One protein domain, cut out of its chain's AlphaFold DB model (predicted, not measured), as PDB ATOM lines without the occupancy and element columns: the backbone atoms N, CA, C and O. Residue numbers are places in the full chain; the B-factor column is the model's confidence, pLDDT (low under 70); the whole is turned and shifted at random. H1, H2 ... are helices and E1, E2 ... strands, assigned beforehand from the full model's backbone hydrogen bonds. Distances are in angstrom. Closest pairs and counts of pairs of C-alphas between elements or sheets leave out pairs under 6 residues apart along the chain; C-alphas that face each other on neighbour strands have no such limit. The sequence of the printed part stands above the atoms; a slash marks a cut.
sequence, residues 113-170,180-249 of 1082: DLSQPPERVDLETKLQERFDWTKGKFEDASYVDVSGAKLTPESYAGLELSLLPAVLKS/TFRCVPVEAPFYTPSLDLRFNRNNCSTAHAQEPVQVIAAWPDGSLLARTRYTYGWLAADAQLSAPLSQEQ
ATOM      1  N   ASP A 113      93.514 129.238  44.344       77.12
ATOM      2  CA  ASP A 113      92.949 130.506  44.803       77.12
ATOM      3  C   ASP A 113      92.441 130.371  46.250       77.12
ATOM      4  O   ASP A 113      91.484 129.649  46.544       77.12
ATOM      5  N   LEU A 114      93.099 131.081  47.169       86.38
ATOM      6  CA  LEU A 114      92.758 131.112  48.592       86.38
ATOM      7  C   LEU A 114      91.579 132.044  48.911       86.38
ATOM      8  O   LEU A 114      91.165 132.132  50.068       86.38
ATOM      9  N   SER A 115      91.043 132.761  47.919       80.25
ATOM     10  CA  SER A 115      89.878 133.634  48.094       80.25
ATOM     11  C   SER A 115      88.564 132.845  48.197       80.25
ATOM     12  O   SER A 115      87.586 133.332  48.771       80.25
ATOM     13  N   GLN A 116      88.555 131.602  47.707       83.06
ATOM     14  CA  GLN A 116      87.401 130.702  47.694       83.06
ATOM     15  C   GLN A 116      87.726 129.382  48.406       83.06
ATOM     16  O   GLN A 116      88.898 128.998  48.475       83.06
ATOM     17  N   PRO A 117      86.734 128.682  48.987       84.62
ATOM     18  CA  PRO A 117      86.967 127.343  49.520       84.62
ATOM     19  C   PRO A 117      87.391 126.382  48.393       84.62
ATOM     20  O   PRO A 117      86.978 126.578  47.248       84.62
ATOM     21  N   PRO A 118      88.188 125.340  48.691       87.62
ATOM     22  CA  PRO A 118      88.519 124.319  47.700       87.62
ATOM     23  C   PRO A 118      87.258 123.606  47.201       87.62
ATOM     24  O   PRO A 118      86.287 123.445  47.950       87.62
ATOM     25  N   GLU A 119      87.292 123.114  45.962       88.06
ATOM     26  CA  GLU A 119      86.243 122.219  45.485       88.06
ATOM     27  C   GLU A 119      86.213 120.949  46.334       88.06
ATOM     28  O   GLU A 119      87.229 120.284  46.542       88.06
ATOM     29  N   ARG A 120      85.024 120.605  46.835       89.50
ATOM     30  CA  ARG A 120      84.870 119.509  47.793       89.50
ATOM     31  C   ARG A 120      85.327 118.166  47.225       89.50
ATOM     32  O   ARG A 120      85.976 117.419  47.943       89.50
ATOM     33  N   VAL A 121      85.006 117.883  45.962       90.62
ATOM     34  CA  VAL A 121      85.370 116.617  45.307       90.62
ATOM     35  C   VAL A 121      86.888 116.486  45.198       90.62
ATOM     36  O   VAL A 121      87.435 115.472  45.615       90.62
ATOM     37  N   ASP A 122      87.571 117.530  44.721       88.19
ATOM     38  CA  ASP A 122      89.038 117.560  44.631       88.19
ATOM     39  C   ASP A 122      89.696 117.399  46.011       88.19
ATOM     40  O   ASP A 122      90.621 116.603  46.176       88.19
ATOM     41  N   LEU A 123      89.179 118.096  47.029       90.00
ATOM     42  CA  LEU A 123      89.670 117.968  48.400       90.00
ATOM     43  C   LEU A 123      89.468 116.550  48.953       90.00
ATOM     44  O   LEU A 123      90.400 115.990  49.522       90.00
ATOM     45  N   GLU A 124      88.279 115.963  48.802       93.31
ATOM     46  CA  GLU A 124      87.980 114.608  49.282       93.31
ATOM     47  C   GLU A 124      88.870 113.563  48.600       93.31
ATOM     48  O   GLU A 124      89.445 112.728  49.295       93.31
ATOM     49  N   THR A 125      89.071 113.651  47.282       93.56
ATOM     50  CA  THR A 125      89.998 112.773  46.550       93.56
ATOM     51  C   THR A 125      91.420 112.887  47.101       93.56
ATOM     52  O   THR A 125      92.008 111.884  47.502       93.56
ATOM     53  N   LYS A 126      91.945 114.111  47.224       91.62
ATOM     54  CA  LYS A 126      93.297 114.379  47.744       91.62
ATOM     55  C   LYS A 126      93.503 113.922  49.187       91.62
ATOM     56  O   LYS A 126      94.611 113.539  49.570       91.62
ATOM     57  N   LEU A 127      92.473 114.031  50.024       93.88
ATOM     58  CA  LEU A 127      92.517 113.568  51.409       93.88
ATOM     59  C   LEU A 127      92.468 112.038  51.473       93.88
ATOM     60  O   LEU A 127      93.259 111.454  52.208       93.88
ATOM     61  N   GLN A 128      91.600 111.400  50.683       95.12
ATOM     62  CA  GLN A 128      91.486 109.943  50.626       95.12
ATOM     63  C   GLN A 128      92.790 109.295  50.167       95.12
ATOM     64  O   GLN A 128      93.321 108.444  50.872       95.12
ATOM     65  N   GLU A 129      93.354 109.758  49.049       94.56
ATOM     66  CA  GLU A 129      94.633 109.262  48.527       94.56
ATOM     67  C   GLU A 129      95.750 109.380  49.571       94.56
ATOM     68  O   GLU A 129      96.518 108.441  49.789       94.56
ATOM     69  N   ARG A 130      95.815 110.519  50.275       94.50
ATOM     70  CA  ARG A 130      96.804 110.734  51.335       94.50
ATOM     71  C   ARG A 130      96.580 109.808  52.528       94.50
ATOM     72  O   ARG A 130      97.554 109.289  53.078       94.50
ATOM     73  N   PHE A 131      95.334 109.618  52.951       95.12
ATOM     74  CA  PHE A 131      94.997 108.731  54.059       95.12
ATOM     75  C   PHE A 131      95.313 107.280  53.729       95.12
ATOM     76  O   PHE A 131      95.986 106.636  54.527       95.12
ATOM     77  N   ASP A 132      94.920 106.792  52.556       94.56
ATOM     78  CA  ASP A 132      95.187 105.416  52.132       94.56
ATOM     79  C   ASP A 132      96.687 105.153  52.011       94.56
ATOM     80  O   ASP A 132      97.190 104.160  52.539       94.56
ATOM     81  N   TRP A 133      97.429 106.087  51.410       94.06
ATOM     82  CA  TRP A 133      98.882 105.984  51.321       94.06
ATOM     83  C   TRP A 133      99.542 105.944  52.706       94.06
ATOM     84  O   TRP A 133     100.408 105.106  52.963       94.06
ATOM     85  N   THR A 134      99.111 106.816  53.621       93.19
ATOM     86  CA  THR A 134      99.679 106.883  54.976       93.19
ATOM     87  C   THR A 134      99.324 105.639  55.795       93.19
ATOM     88  O   THR A 134     100.197 105.081  56.458       93.19
ATOM     89  N   LYS A 135      98.075 105.158  55.708       93.00
ATOM     90  CA  LYS A 135      97.628 103.901  56.331       93.00
ATOM     91  C   LYS A 135      98.470 102.728  55.844       93.00
ATOM     92  O   LYS A 135      98.998 101.996  56.674       93.00
ATOM     93  N   GLY A 136      98.699 102.621  54.533       93.50
ATOM     94  CA  GLY A 136      99.574 101.595  53.961       93.50
ATOM     95  C   GLY A 136     100.982 101.615  54.567       93.50
ATOM     96  O   GLY A 136     101.496 100.566  54.945       93.50
ATOM     97  N   LYS A 137     101.568 102.808  54.765       94.19
ATOM     98  CA  LYS A 137     102.893 102.970  55.397       94.19
ATOM     99  C   LYS A 137     102.939 102.605  56.880       94.19
ATOM    100  O   LYS A 137     103.993 102.225  57.391       94.19
ATOM    101  N   PHE A 138     101.825 102.739  57.587       92.44
ATOM    102  CA  PHE A 138     101.704 102.276  58.969       92.44
ATOM    103  C   PHE A 138     101.512 100.754  59.023       92.44
ATOM    104  O   PHE A 138     102.132 100.064  59.836       92.44
ATOM    105  N   GLU A 139     100.707 100.208  58.114       92.06
ATOM    106  CA  GLU A 139     100.392  98.782  58.032       92.06
ATOM    107  C   GLU A 139     101.580  97.923  57.590       92.06
ATOM    108  O   GLU A 139     101.761  96.830  58.131       92.06
ATOM    109  N   ASP A 140     102.424  98.411  56.681       93.69
ATOM    110  CA  ASP A 140     103.639  97.720  56.225       93.69
ATOM    111  C   ASP A 140     104.871  97.985  57.119       93.69
ATOM    112  O   ASP A 140     105.930  97.403  56.897       93.69
ATOM    113  N   ALA A 141     104.722  98.808  58.166       91.69
ATOM    114  CA  ALA A 141     105.794  99.256  59.061       91.69
ATOM    115  C   ALA A 141     106.938 100.031  58.369       91.69
ATOM    116  O   ALA A 141     108.022 100.180  58.941       91.69
ATOM    117  N   SER A 142     106.697 100.592  57.178       93.81
ATOM    118  CA  SER A 142     107.582 101.579  56.545       93.81
ATOM    119  C   SER A 142     107.712 102.839  57.391       93.81
ATOM    120  O   SER A 142     108.736 103.518  57.313       93.81
ATOM    121  N   TYR A 143     106.670 103.170  58.160       94.62
ATOM    122  CA  TYR A 143     106.706 104.198  59.187       94.62
ATOM    123  C   TYR A 143     106.525 103.601  60.579       94.62
ATOM    124  O   TYR A 143     105.675 102.741  60.811       94.62
ATOM    125  N   VAL A 144     107.349 104.092  61.500       94.62
ATOM    126  CA  VAL A 144     107.414 103.710  62.909       94.62
ATOM    127  C   VAL A 144     107.278 104.948  63.789       94.62
ATOM    128  O   VAL A 144     107.521 106.076  63.348       94.62
ATOM    129  N   ASP A 145     106.869 104.749  65.036       92.94
ATOM    130  CA  ASP A 145     106.840 105.820  66.022       92.94
ATOM    131  C   ASP A 145     108.260 106.231  66.465       92.94
ATOM    132  O   ASP A 145     109.273 105.680  66.029       92.94
ATOM    133  N   VAL A 146     108.348 107.214  67.362       93.38
ATOM    134  CA  VAL A 146     109.626 107.711  67.904       93.38
ATOM    135  C   VAL A 146     110.441 106.647  68.660       93.38
ATOM    136  O   VAL A 146     111.645 106.816  68.839       93.38
ATOM    137  N   SER A 147     109.812 105.555  69.104       92.56
ATOM    138  CA  SER A 147     110.471 104.420  69.761       92.56
ATOM    139  C   SER A 147     110.910 103.321  68.785       92.56
ATOM    140  O   SER A 147     111.573 102.371  69.198       92.56
ATOM    141  N   GLY A 148     110.561 103.449  67.500       91.25
ATOM    142  CA  GLY A 148     110.782 102.428  66.477       91.25
ATOM    143  C   GLY A 148     109.694 101.356  66.426       91.25
ATOM    144  O   GLY A 148     109.841 100.376  65.696       91.25
ATOM    145  N   ALA A 149     108.608 101.513  67.184       92.19
ATOM    146  CA  ALA A 149     107.504 100.570  67.174       92.19
ATOM    147  C   ALA A 149     106.571 100.827  65.984       92.19
ATOM    148  O   ALA A 149     106.386 101.956  65.523       92.19
ATOM    149  N   LYS A 150     105.957  99.752  65.486       91.94
ATOM    150  CA  LYS A 150     104.943  99.822  64.432       91.94
ATOM    151  C   LYS A 150     103.723 100.605  64.929       91.94
ATOM    152  O   LYS A 150     103.204 100.307  66.004       91.94
ATOM    153  N   LEU A 151     103.239 101.550  64.123       89.69
ATOM    154  CA  LEU A 151     101.999 102.271  64.420       89.69
ATOM    155  C   LEU A 151     100.792 101.324  64.334       89.69
ATOM    156  O   LEU A 151     100.678 100.516  63.413       89.69
ATOM    157  N   THR A 152      99.896 101.401  65.317       85.44
ATOM    158  CA  THR A 152      98.714 100.528  65.416       85.44
ATOM    159  C   THR A 152      97.485 101.175  64.769       85.44
ATOM    160  O   THR A 152      97.471 102.397  64.627       85.44
ATOM    161  N   PRO A 153      96.421 100.421  64.429       83.25
ATOM    162  CA  PRO A 153      95.171 100.988  63.911       83.25
ATOM    163  C   PRO A 153      94.586 102.129  64.748       83.25
ATOM    164  O   PRO A 153      94.040 103.088  64.206       83.25
ATOM    165  N   GLU A 154      94.755 102.081  66.070       82.75
ATOM    166  CA  GLU A 154      94.348 103.161  66.971       82.75
ATOM    167  C   GLU A 154      95.121 104.463  66.708       82.75
ATOM    168  O   GLU A 154      94.563 105.548  66.856       82.75
ATOM    169  N   SER A 155      96.379 104.364  66.265       76.25
ATOM    170  CA  SER A 155      97.260 105.503  65.967       76.25
ATOM    171  C   SER A 155      96.801 106.311  64.747       76.25
ATOM    172  O   SER A 155      97.224 107.452  64.573       76.25
ATOM    173  N   TYR A 156      95.937 105.741  63.902       82.38
ATOM    174  CA  TYR A 156      95.444 106.371  62.677       82.38
ATOM    175  C   TYR A 156      93.920 106.303  62.514       82.38
ATOM    176  O   TYR A 156      93.396 106.510  61.419       82.38
ATOM    177  N   ALA A 157      93.185 106.112  63.615       82.56
ATOM    178  CA  ALA A 157      91.720 106.146  63.634       82.56
ATOM    179  C   ALA A 157      91.126 107.499  63.178       82.56
ATOM    180  O   ALA A 157      89.959 107.570  62.802       82.56
ATOM    181  N   GLY A 158      91.924 108.575  63.198       83.25
ATOM    182  CA  GLY A 158      91.546 109.905  62.708       83.25
ATOM    183  C   GLY A 158      91.666 110.105  61.190       83.25
ATOM    184  O   GLY A 158      91.305 111.175  60.702       83.25
ATOM    185  N   LEU A 159      92.166 109.114  60.439       90.88
ATOM    186  CA  LEU A 159      92.376 109.185  58.983       90.88
ATOM    187  C   LEU A 159      91.127 108.753  58.201       90.88
ATOM    188  O   LEU A 159      91.162 107.818  57.399       90.88
ATOM    189  N   GLU A 160      90.007 109.418  58.465       91.00
ATOM    190  CA  GLU A 160      88.693 109.056  57.935       91.00
ATOM    191  C   GLU A 160      88.024 110.261  57.267       91.00
ATOM    192  O   GLU A 160      87.787 111.287  57.907       91.00
ATOM    193  N   LEU A 161      87.656 110.131  55.987       91.50
ATOM    194  CA  LEU A 161      86.966 111.200  55.250       91.50
ATOM    195  C   LEU A 161      85.632 111.604  55.885       91.50
ATOM    196  O   LEU A 161      85.222 112.757  55.774       91.50
ATOM    197  N   SER A 162      84.958 110.676  56.567       91.56
ATOM    198  CA  SER A 162      83.684 110.943  57.245       91.56
ATOM    199  C   SER A 162      83.782 112.002  58.352       91.56
ATOM    200  O   SER A 162      82.757 112.545  58.765       91.56
ATOM    201  N   LEU A 163      84.998 112.322  58.811       91.25
ATOM    202  CA  LEU A 163      85.268 113.366  59.799       91.25
ATOM    203  C   LEU A 163      85.347 114.771  59.181       91.25
ATOM    204  O   LEU A 163      85.325 115.757  59.921       91.25
ATOM    205  N   LEU A 164      85.409 114.886  57.848       92.25
ATOM    206  CA  LEU A 164      85.353 116.170  57.157       92.25
ATOM    207  C   LEU A 164      83.949 116.788  57.320       92.25
ATOM    208  O   LEU A 164      82.951 116.165  56.944       92.25
ATOM    209  N   PRO A 165      83.826 118.021  57.847       89.00
ATOM    210  CA  PRO A 165      82.527 118.661  58.008       89.00
ATOM    211  C   PRO A 165      81.795 118.868  56.676       89.00
ATOM    212  O   PRO A 165      82.398 119.203  55.659       89.00
ATOM    213  N   ALA A 166      80.461 118.768  56.702       85.94
ATOM    214  CA  ALA A 166      79.626 118.953  55.510       85.94
ATOM    215  C   ALA A 166      79.720 120.363  54.893       85.94
ATOM    216  O   ALA A 166      79.451 120.529  53.704       85.94
ATOM    217  N   VAL A 167      80.076 121.370  55.699       86.06
ATOM    218  CA  VAL A 167      80.263 122.761  55.269       86.06
ATOM    219  C   VAL A 167      81.725 123.140  55.461       86.06
ATOM    220  O   VAL A 167      82.214 123.179  56.591       86.06
ATOM    221  N   LEU A 168      82.401 123.450  54.354       89.62
ATOM    222  CA  LEU A 168      83.762 123.973  54.363       89.62
ATOM    223  C   LEU A 168      83.745 125.472  54.679       89.62
ATOM    224  O   LEU A 168      82.898 126.224  54.191       89.62
ATOM    225  N   LYS A 169      84.694 125.908  55.501       86.06
ATOM    226  CA  LYS A 169      84.978 127.314  55.773       86.06
ATOM    227  C   LYS A 169      85.886 127.893  54.687       86.06
ATOM    228  O   LYS A 169      86.580 127.174  53.976       86.06
ATOM    229  N   SER A 170      85.904 129.220  54.615       86.88
ATOM    230  CA  SER A 170      86.881 129.998  53.851       86.88
ATOM    231  C   SER A 170      87.349 131.163  54.724       86.88
ATOM    232  O   SER A 170      86.965 132.313  54.527       86.88
ATOM    233  N   THR A 180     103.662 124.866  61.167       93.25
ATOM    234  CA  THR A 180     103.888 123.574  60.513       93.25
ATOM    235  C   THR A 180     102.573 122.928  60.094       93.25
ATOM    236  O   THR A 180     101.679 122.712  60.911       93.25
ATOM    237  N   PHE A 181     102.489 122.553  58.821       95.00
ATOM    238  CA  PHE A 181     101.434 121.723  58.260       95.00
ATOM    239  C   PHE A 181     101.784 120.251  58.442       95.00
ATOM    240  O   PHE A 181     102.740 119.738  57.847       95.00
ATOM    241  N   ARG A 182     100.966 119.557  59.232       94.75
ATOM    242  CA  ARG A 182     101.016 118.106  59.361       94.75
ATOM    243  C   ARG A 182     100.412 117.438  58.138       94.75
ATOM    244  O   ARG A 182      99.418 117.915  57.584       94.75
ATOM    245  N   CYS A 183     101.013 116.329  57.720       93.62
ATOM    246  CA  CYS A 183     100.516 115.541  56.601       93.62
ATOM    247  C   CYS A 183      99.179 114.886  56.904       93.62
ATOM    248  O   CYS A 183      98.388 114.711  55.987       93.62
ATOM    249  N   VAL A 184      98.925 114.555  58.164       93.25
ATOM    250  CA  VAL A 184      97.698 113.921  58.642       93.25
ATOM    251  C   VAL A 184      97.241 114.554  59.966       93.25
ATOM    252  O   VAL A 184      98.063 115.201  60.620       93.25
ATOM    253  N   PRO A 185      95.969 114.386  60.391       92.06
ATOM    254  CA  PRO A 185      95.445 114.857  61.681       92.06
ATOM    255  C   PRO A 185      95.957 114.001  62.849       92.06
ATOM    256  O   PRO A 185      95.201 113.360  63.572       92.06
ATOM    257  N   VAL A 186      97.276 113.913  62.972       87.12
ATOM    258  CA  VAL A 186      97.980 113.232  64.053       87.12
ATOM    259  C   VAL A 186      99.097 114.172  64.470       87.12
ATOM    260  O   VAL A 186      99.895 114.582  63.634       87.12
ATOM    261  N   GLU A 187      99.154 114.550  65.744       84.25
ATOM    262  CA  GLU A 187     100.205 115.451  66.234       84.25
ATOM    263  C   GLU A 187     101.559 114.733  66.359       84.25
ATOM    264  O   GLU A 187     102.614 115.322  66.114       84.25
ATOM    265  N   ALA A 188     101.528 113.442  66.701       88.75
ATOM    266  CA  ALA A 188     102.724 112.639  66.906       88.75
ATOM    267  C   ALA A 188     103.582 112.526  65.625       88.75
ATOM    268  O   ALA A 188     103.048 112.400  64.514       88.75
ATOM    269  N   PRO A 189     104.921 112.549  65.760       92.38
ATOM    270  CA  PRO A 189     105.824 112.311  64.646       92.38
ATOM    271  C   PRO A 189     105.893 110.820  64.302       92.38
ATOM    272  O   PRO A 189     105.738 109.956  65.167       92.38
ATOM    273  N   PHE A 190     106.216 110.529  63.047       94.25
ATOM    274  CA  PHE A 190     106.567 109.186  62.593       94.25
ATOM    275  C   PHE A 190     107.783 109.241  61.661       94.25
ATOM    276  O   PHE A 190     108.034 110.250  60.994       94.25
ATOM    277  N   TYR A 191     108.556 108.157  61.651       95.19
ATOM    278  CA  TYR A 191     109.880 108.069  61.031       95.19
ATOM    279  C   TYR A 191     110.015 106.798  60.204       95.19
ATOM    280  O   TYR A 191     109.217 105.877  60.329       95.19
ATOM    281  N   THR A 192     111.047 106.719  59.371       93.69
ATOM    282  CA  THR A 192     111.471 105.441  58.780       93.69
ATOM    283  C   THR A 192     112.171 104.566  59.832       93.69
ATOM    284  O   THR A 192     112.671 105.117  60.815       93.69
ATOM    285  N   PRO A 193     112.307 103.239  59.626       91.81
ATOM    286  CA  PRO A 193     112.981 102.340  60.574       91.81
ATOM    287  C   PRO A 193     114.430 102.720  60.915       91.81
ATOM    288  O   PRO A 193     114.939 102.326  61.957       91.81
ATOM    289  N   SER A 194     115.083 103.532  60.076       86.31
ATOM    290  CA  SER A 194     116.395 104.125  60.366       86.31
ATOM    291  C   SER A 194     116.409 105.088  61.564       86.31
ATOM    292  O   SER A 194     117.493 105.454  62.013       86.31
ATOM    293  N   LEU A 195     115.235 105.524  62.047       88.38
ATOM    294  CA  LEU A 195     115.037 106.434  63.184       88.38
ATOM    295  C   LEU A 195     115.885 107.713  63.129       88.38
ATOM    296  O   LEU A 195     116.325 108.243  64.148       88.38
ATOM    297  N   ASP A 196     116.085 108.258  61.929       88.44
ATOM    298  CA  ASP A 196     116.662 109.590  61.800       88.44
ATOM    299  C   ASP A 196     115.615 110.653  62.163       88.44
ATOM    300  O   ASP A 196     114.766 111.037  61.351       88.44
ATOM    301  N   LEU A 197     115.677 111.104  63.418       90.12
ATOM    302  CA  LEU A 197     114.688 111.998  64.020       90.12
ATOM    303  C   LEU A 197     114.657 113.403  63.397       90.12
ATOM    304  O   LEU A 197     113.726 114.160  63.660       90.12
ATOM    305  N   ARG A 198     115.630 113.754  62.543       88.50
ATOM    306  CA  ARG A 198     115.606 115.009  61.774       88.50
ATOM    307  C   ARG A 198     114.489 115.017  60.728       88.50
ATOM    308  O   ARG A 198     114.014 116.083  60.342       88.50
ATOM    309  N   PHE A 199     114.052 113.842  60.267       91.62
ATOM    310  CA  PHE A 199     113.083 113.695  59.181       91.62
ATOM    311  C   PHE A 199     111.725 113.225  59.696       91.62
ATOM    312  O   PHE A 199     111.289 112.105  59.419       91.62
ATOM    313  N   ASN A 200     111.029 114.097  60.426       93.62
ATOM    314  CA  ASN A 200     109.641 113.849  60.794       93.62
ATOM    315  C   ASN A 200     108.777 113.742  59.527       93.62
ATOM    316  O   ASN A 200     108.498 114.737  58.856       93.62
ATOM    317  N   ARG A 201     108.332 112.526  59.196       92.88
ATOM    318  CA  ARG A 201     107.565 112.241  57.973       92.88
ATOM    319  C   ARG A 201     106.153 112.814  58.014       92.88
ATOM    320  O   ARG A 201     105.504 112.893  56.976       92.88
ATOM    321  N   ASN A 202     105.709 113.267  59.183       93.38
ATOM    322  CA  ASN A 202     104.458 113.986  59.339       93.38
ATOM    323  C   ASN A 202     104.592 115.494  59.067       93.38
ATOM    324  O   ASN A 202     103.581 116.186  59.011       93.38
ATOM    325  N   ASN A 203     105.802 116.039  58.902       92.75
ATOM    326  CA  ASN A 203     105.986 117.419  58.446       92.75
ATOM    327  C   ASN A 203     105.800 117.486  56.930       92.75
ATOM    328  O   ASN A 203     106.712 117.147  56.176       92.75
ATOM    329  N   CYS A 204     104.636 117.953  56.480       89.75
ATOM    330  CA  CYS A 204     104.362 118.113  55.053       89.75
ATOM    331  C   CYS A 204     104.930 119.419  54.501       89.75
ATOM    332  O   CYS A 204     105.460 119.459  53.392       89.75
ATOM    333  N   SER A 205     104.799 120.501  55.267       93.31
ATOM    334  CA  SER A 205     105.340 121.814  54.929       93.31
ATOM    335  C   SER A 205     105.281 122.735  56.146       93.31
ATOM    336  O   SER A 205     104.691 122.397  57.167       93.31
ATOM    337  N   THR A 206     105.822 123.937  56.004       92.88
ATOM    338  CA  THR A 206     105.662 125.048  56.940       92.88
ATOM    339  C   THR A 206     105.213 126.268  56.148       92.88
ATOM    340  O   THR A 206     105.678 126.450  55.019       92.88
ATOM    341  N   ALA A 207     104.286 127.051  56.701       92.19
ATOM    342  CA  ALA A 207     104.058 128.418  56.250       92.19
ATOM    343  C   ALA A 207     104.861 129.358  57.136       92.19
ATOM    344  O   ALA A 207     104.753 129.279  58.362       92.19
ATOM    345  N   HIS A 208     105.673 130.212  56.524       89.06
ATOM    346  CA  HIS A 208     106.472 131.160  57.287       89.06
ATOM    347  C   HIS A 208     105.622 132.316  57.801       89.06
ATOM    348  O   HIS A 208     104.527 132.592  57.299       89.06
ATOM    349  N   ALA A 209     106.150 133.025  58.796       88.62
ATOM    350  CA  ALA A 209     105.547 134.264  59.260       88.62
ATOM    351  C   ALA A 209     105.199 135.200  58.080       88.62
ATOM    352  O   ALA A 209     105.990 135.396  57.160       88.62
ATOM    353  N   GLN A 210     104.023 135.821  58.159       92.19
ATOM    354  CA  GLN A 210     103.400 136.702  57.164       92.19
ATOM    355  C   GLN A 210     102.787 136.022  55.931       92.19
ATOM    356  O   GLN A 210     102.189 136.708  55.098       92.19
ATOM    357  N   GLU A 211     102.836 134.694  55.821       92.44
ATOM    358  CA  GLU A 211     102.183 134.000  54.711       92.44
ATOM    359  C   GLU A 211     100.663 133.824  54.912       92.44
ATOM    360  O   GLU A 211     100.199 133.585  56.034       92.44
ATOM    361  N   PRO A 212      99.859 133.906  53.831       94.19
ATOM    362  CA  PRO A 212      98.431 133.610  53.888       94.19
ATOM    363  C   PRO A 212      98.135 132.121  54.108       94.19
ATOM    364  O   PRO A 212      98.662 131.247  53.420       94.19
ATOM    365  N   VAL A 213      97.204 131.851  55.022       95.38
ATOM    366  CA  VAL A 213      96.699 130.523  55.377       95.38
ATOM    367  C   VAL A 213      95.176 130.559  55.350       95.38
ATOM    368  O   VAL A 213      94.549 131.322  56.084       95.38
ATOM    369  N   GLN A 214      94.561 129.716  54.526       95.00
ATOM    370  CA  GLN A 214      93.116 129.528  54.526       95.00
ATOM    371  C   GLN A 214      92.750 128.358  55.439       95.00
ATOM    372  O   GLN A 214      93.137 127.219  55.178       95.00
ATOM    373  N   VAL A 215      91.973 128.624  56.487       95.00
ATOM    374  CA  VAL A 215      91.394 127.582  57.342       95.00
ATOM    375  C   VAL A 215      90.100 127.081  56.703       95.00
ATOM    376  O   VAL A 215      89.170 127.856  56.459       95.00
ATOM    377  N   ILE A 216      90.056 125.774  56.443       93.38
ATOM    378  CA  ILE A 216      88.989 125.089  55.707       93.38
ATOM    379  C   ILE A 216      88.027 124.397  56.673       93.38
ATOM    380  O   ILE A 216      86.814 124.462  56.500       93.38
ATOM    381  N   ALA A 217      88.537 123.726  57.705       93.19
ATOM    382  CA  ALA A 217      87.699 123.003  58.657       93.19
ATOM    383  C   ALA A 217      88.384 122.857  60.018       93.19
ATOM    384  O   ALA A 217      89.607 122.870  60.116       93.19
ATOM    385  N   ALA A 218      87.578 122.693  61.067       91.94
ATOM    386  CA  ALA A 218      88.057 122.166  62.340       91.94
ATOM    387  C   ALA A 218      87.906 120.641  62.316       91.94
ATOM    388  O   ALA A 218      86.868 120.137  61.880       91.94
ATOM    389  N   TRP A 219      88.932 119.933  62.766       91.75
ATOM    390  CA  TRP A 219      88.945 118.481  62.884       91.75
ATOM    391  C   TRP A 219      88.514 118.053  64.302       91.75
ATOM    392  O   TRP A 219      88.636 118.852  65.237       91.75
ATOM    393  N   PRO A 220      87.987 116.828  64.511       89.75
ATOM    394  CA  PRO A 220      87.473 116.406  65.819       89.75
ATOM    395  C   PRO A 220      88.479 116.428  66.980       89.75
ATOM    396  O   PRO A 220      88.063 116.570  68.128       89.75
ATOM    397  N   ASP A 221      89.776 116.304  66.701       86.00
ATOM    398  CA  ASP A 221      90.856 116.384  67.696       86.00
ATOM    399  C   ASP A 221      91.232 117.830  68.075       86.00
ATOM    400  O   ASP A 221      92.096 118.053  68.920       86.00
ATOM    401  N   GLY A 222      90.569 118.822  67.472       89.06
ATOM    402  CA  GLY A 222      90.837 120.246  67.661       89.06
ATOM    403  C   GLY A 222      91.842 120.828  66.668       89.06
ATOM    404  O   GLY A 222      91.959 122.053  66.601       89.06
ATOM    405  N   SER A 223      92.522 120.001  65.868       93.19
ATOM    406  CA  SER A 223      93.396 120.485  64.798       93.19
ATOM    407  C   SER A 223      92.597 121.210  63.708       93.19
ATOM    408  O   SER A 223      91.381 121.050  63.559       93.19
ATOM    409  N   LEU A 224      93.276 122.057  62.939       94.88
ATOM    410  CA  LEU A 224      92.664 122.847  61.874       94.88
ATOM    411  C   LEU A 224      93.131 122.325  60.519       94.88
ATOM    412  O   LEU A 224      94.310 122.432  60.192       94.88
ATOM    413  N   LEU A 225      92.211 121.818  59.700       95.19
ATOM    414  CA  LEU A 225      92.495 121.562  58.292       95.19
ATOM    415  C   LEU A 225      92.604 122.908  57.571       95.19
ATOM    416  O   LEU A 225      91.648 123.692  57.538       95.19
ATOM    417  N   ALA A 226      93.766 123.173  56.988       95.69
ATOM    418  CA  ALA A 226      94.089 124.431  56.340       95.69
ATOM    419  C   ALA A 226      94.914 124.215  55.065       95.69
ATOM    420  O   ALA A 226      95.418 123.120  54.796       95.69
ATOM    421  N   ARG A 227      95.091 125.286  54.290       93.69
ATOM    422  CA  ARG A 227      95.985 125.308  53.128       93.69
ATOM    423  C   ARG A 227      96.671 126.655  52.921       93.69
ATOM    424  O   ARG A 227      96.160 127.692  53.339       93.69
ATOM    425  N   THR A 228      97.806 126.620  52.235       92.31
ATOM    426  CA  THR A 228      98.449 127.767  51.580       92.31
ATOM    427  C   THR A 228      98.300 127.629  50.062       92.31
ATOM    428  O   THR A 228      97.675 126.686  49.575       92.31
ATOM    429  N   ARG A 229      98.916 128.536  49.293       87.12
ATOM    430  CA  ARG A 229      98.965 128.442  47.823       87.12
ATOM    431  C   ARG A 229      99.693 127.193  47.301       87.12
ATOM    432  O   ARG A 229      99.562 126.872  46.129       87.12
ATOM    433  N   TYR A 230     100.503 126.538  48.135       88.25
ATOM    434  CA  TYR A 230     101.418 125.473  47.711       88.25
ATOM    435  C   TYR A 230     101.288 124.181  48.539       88.25
ATOM    436  O   TYR A 230     101.895 123.173  48.186       88.25
ATOM    437  N   THR A 231     100.536 124.171  49.647       90.25
ATOM    438  CA  THR A 231     100.364 122.973  50.487       90.25
ATOM    439  C   THR A 231      99.017 122.960  51.207       90.25
ATOM    440  O   THR A 231      98.390 124.000  51.386       90.25
ATOM    441  N   TYR A 232      98.586 121.785  51.658       91.75
ATOM    442  CA  TYR A 232      97.430 121.603  52.534       91.75
ATOM    443  C   TYR A 232      97.740 120.544  53.591       91.75
ATOM    444  O   TYR A 232      98.523 119.615  53.353       91.75
ATOM    445  N   GLY A 233      97.111 120.669  54.752       94.69
ATOM    446  CA  GLY A 233      97.351 119.781  55.881       94.69
ATOM    447  C   GLY A 233      96.711 120.289  57.164       94.69
ATOM    448  O   GLY A 233      95.861 121.181  57.139       94.69
ATOM    449  N   TRP A 234      97.137 119.718  58.284       95.75
ATOM    450  CA  TRP A 234      96.574 120.011  59.596       95.75
ATOM    451  C   TRP A 234      97.513 120.890  60.405       95.75
ATOM    452  O   TRP A 234      98.712 120.634  60.489       95.75
ATOM    453  N   LEU A 235      96.954 121.932  61.000       96.00
ATOM    454  CA  LEU A 235      97.634 122.822  61.927       96.00
ATOM    455  C   LEU A 235      97.216 122.479  63.353       96.00
ATOM    456  O   LEU A 235      96.072 122.080  63.591       96.00
ATOM    457  N   ALA A 236      98.124 122.681  64.304       93.62
ATOM    458  CA  ALA A 236      97.788 122.604  65.720       93.62
ATOM    459  C   ALA A 236      96.670 123.604  66.072       93.62
ATOM    460  O   ALA A 236      96.547 124.665  65.449       93.62
ATOM    461  N   ALA A 237      95.854 123.274  67.074       89.56
ATOM    462  CA  ALA A 237      94.730 124.111  67.502       89.56
ATOM    463  C   ALA A 237      95.168 125.525  67.939       89.56
ATOM    464  O   ALA A 237      94.411 126.486  67.806       89.56
ATOM    465  N   ASP A 238      96.394 125.643  68.451       91.12
ATOM    466  CA  ASP A 238      97.042 126.862  68.928       91.12
ATOM    467  C   ASP A 238      98.032 127.464  67.913       91.12
ATOM    468  O   ASP A 238      98.828 128.338  68.271       91.12
ATOM    469  N   ALA A 239      97.979 127.039  66.643       93.00
ATOM    470  CA  ALA A 239      98.804 127.609  65.584       93.00
ATOM    471  C   ALA A 239      98.678 129.142  65.557       93.00
ATOM    472  O   ALA A 239      97.576 129.700  65.560       93.00
ATOM    473  N   GLN A 240      99.824 129.826  65.514       93.25
ATOM    474  CA  GLN A 240      99.918 131.284  65.614       93.25
ATOM    475  C   GLN A 240      99.434 131.956  64.323       93.25
ATOM    476  O   GLN A 240     100.223 132.347  63.463       93.25
ATOM    477  N   LEU A 241      98.116 132.072  64.179       93.56
ATOM    478  CA  LEU A 241      97.434 132.709  63.057       93.56
ATOM    479  C   LEU A 241      96.747 134.001  63.508       93.56
ATOM    480  O   LEU A 241      96.188 134.082  64.602       93.56
ATOM    481  N   SER A 242      96.692 134.993  62.619       93.62
ATOM    482  CA  SER A 242      95.902 136.202  62.842       93.62
ATOM    483  C   SER A 242      94.407 135.894  63.028       93.62
ATOM    484  O   SER A 242      93.905 134.814  62.689       93.62
ATOM    485  N   ALA A 243      93.650 136.894  63.489       92.31
ATOM    486  CA  ALA A 243      92.200 136.884  63.313       92.31
ATOM    487  C   ALA A 243      91.837 136.760  61.811       92.31
ATOM    488  O   ALA A 243      92.640 137.188  60.969       92.31
ATOM    489  N   PRO A 244      90.659 136.195  61.468       93.06
ATOM    490  CA  PRO A 244      90.181 136.145  60.089       93.06
ATOM    491  C   PRO A 244      90.189 137.526  59.435       93.06
ATOM    492  O   PRO A 244      89.736 138.507  60.031       93.06
ATOM    493  N   LEU A 245      90.699 137.589  58.210       93.56
ATOM    494  CA  LEU A 245      90.698 138.800  57.405       93.56
ATOM    495  C   LEU A 245      89.279 139.114  56.913       93.56
ATOM    496  O   LEU A 245      88.499 138.223  56.570       93.56
ATOM    497  N   SER A 246      88.943 140.404  56.862       92.56
ATOM    498  CA  SER A 246      87.746 140.871  56.153       92.56
ATOM    499  C   SER A 246      87.887 140.659  54.642       92.56
ATOM    500  O   SER A 246      88.991 140.495  54.132       92.56
ATOM    501  N   GLN A 247      86.784 140.714  53.892       89.38
ATOM    502  CA  GLN A 247      86.802 140.504  52.437       89.38
ATOM    503  C   GLN A 247      87.753 141.463  51.694       89.38
ATOM    504  O   GLN A 247      88.441 141.055  50.760       89.38
ATOM    505  N   GLU A 248      87.820 142.725  52.123       89.62
ATOM    506  CA  GLU A 248      88.739 143.719  51.559       89.62
ATOM    507  C   GLU A 248      90.201 143.373  51.868       89.62
ATOM    508  O   GLU A 248      91.039 143.357  50.967       89.62
ATOM    509  N   GLN A 249      90.493 143.011  53.120       91.94
ATOM    510  CA  GLN A 249      91.831 142.588  53.537       91.94
ATOM    511  C   GLN A 249      92.264 141.296  52.838       91.94
ATOM    512  O   GLN A 249      93.413 141.184  52.432       91.94
TER     513      GLN A 249
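What this domain is: This is residues 113 to 170 and 180 to 249 of the 1082 residues of the protein "NlpC/P60 domain-containing protein" of Deltaproteobacteria bacterium CG_4_9_14_3_um_filter_63_12 (UniProt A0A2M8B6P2). Little regular structure: a small sandwich, the hairpin E1 E2 face to face with the antiparallel meander E3 E4 E5, strands crossed, with helix H1 running past it and long loops, among them residues 140 to 152 and 236 to 249, reaching away from it. The 128 printed residues, 47 in named elements, are mixed: H1 H2 E1 E2 E3 E4 E5. The whole is compact, radius of gyration of the C-alphas 15.3 A, spanning 49 by 30 by 22 A.

How they stand to each other: H1, residues 120 to 139, has every O i to N i+4 pair within hydrogen-bond range; H2, residues 153 to 156, is too short for one. They are close but not clearly touching: closest C-alphas Lys 135 and Tyr 156, 7.2 A. E1, residues 180 to 182, and E2, residues 203 to 207, form an antiparallel hairpin, N 181 to O 205 2.8 A. E3, residues 212 to 218, and E4, residues 224 to 227, form another, N 214 to O 227 2.8 A; E4 and E5, residues 232 to 235, a third, N 226 to O 233 2.9 A. The closest C-alphas of E1 and E5, Arg 182 and Trp 234, are 4.8 A apart.

Where its parts are: H1, 27.8 A long, begins at C-alpha 120 (84.870, 119.509, 47.793); E5 ends at C-alpha 235 (97.634, 122.822, 61.927).

The domain as a whole: Residues 171 to 179 are not printed; C-alphas 170 and 180 are 19.4 A apart. Links H1 to H2 and E1 to E2 are long. No printed residue is under pLDDT 70.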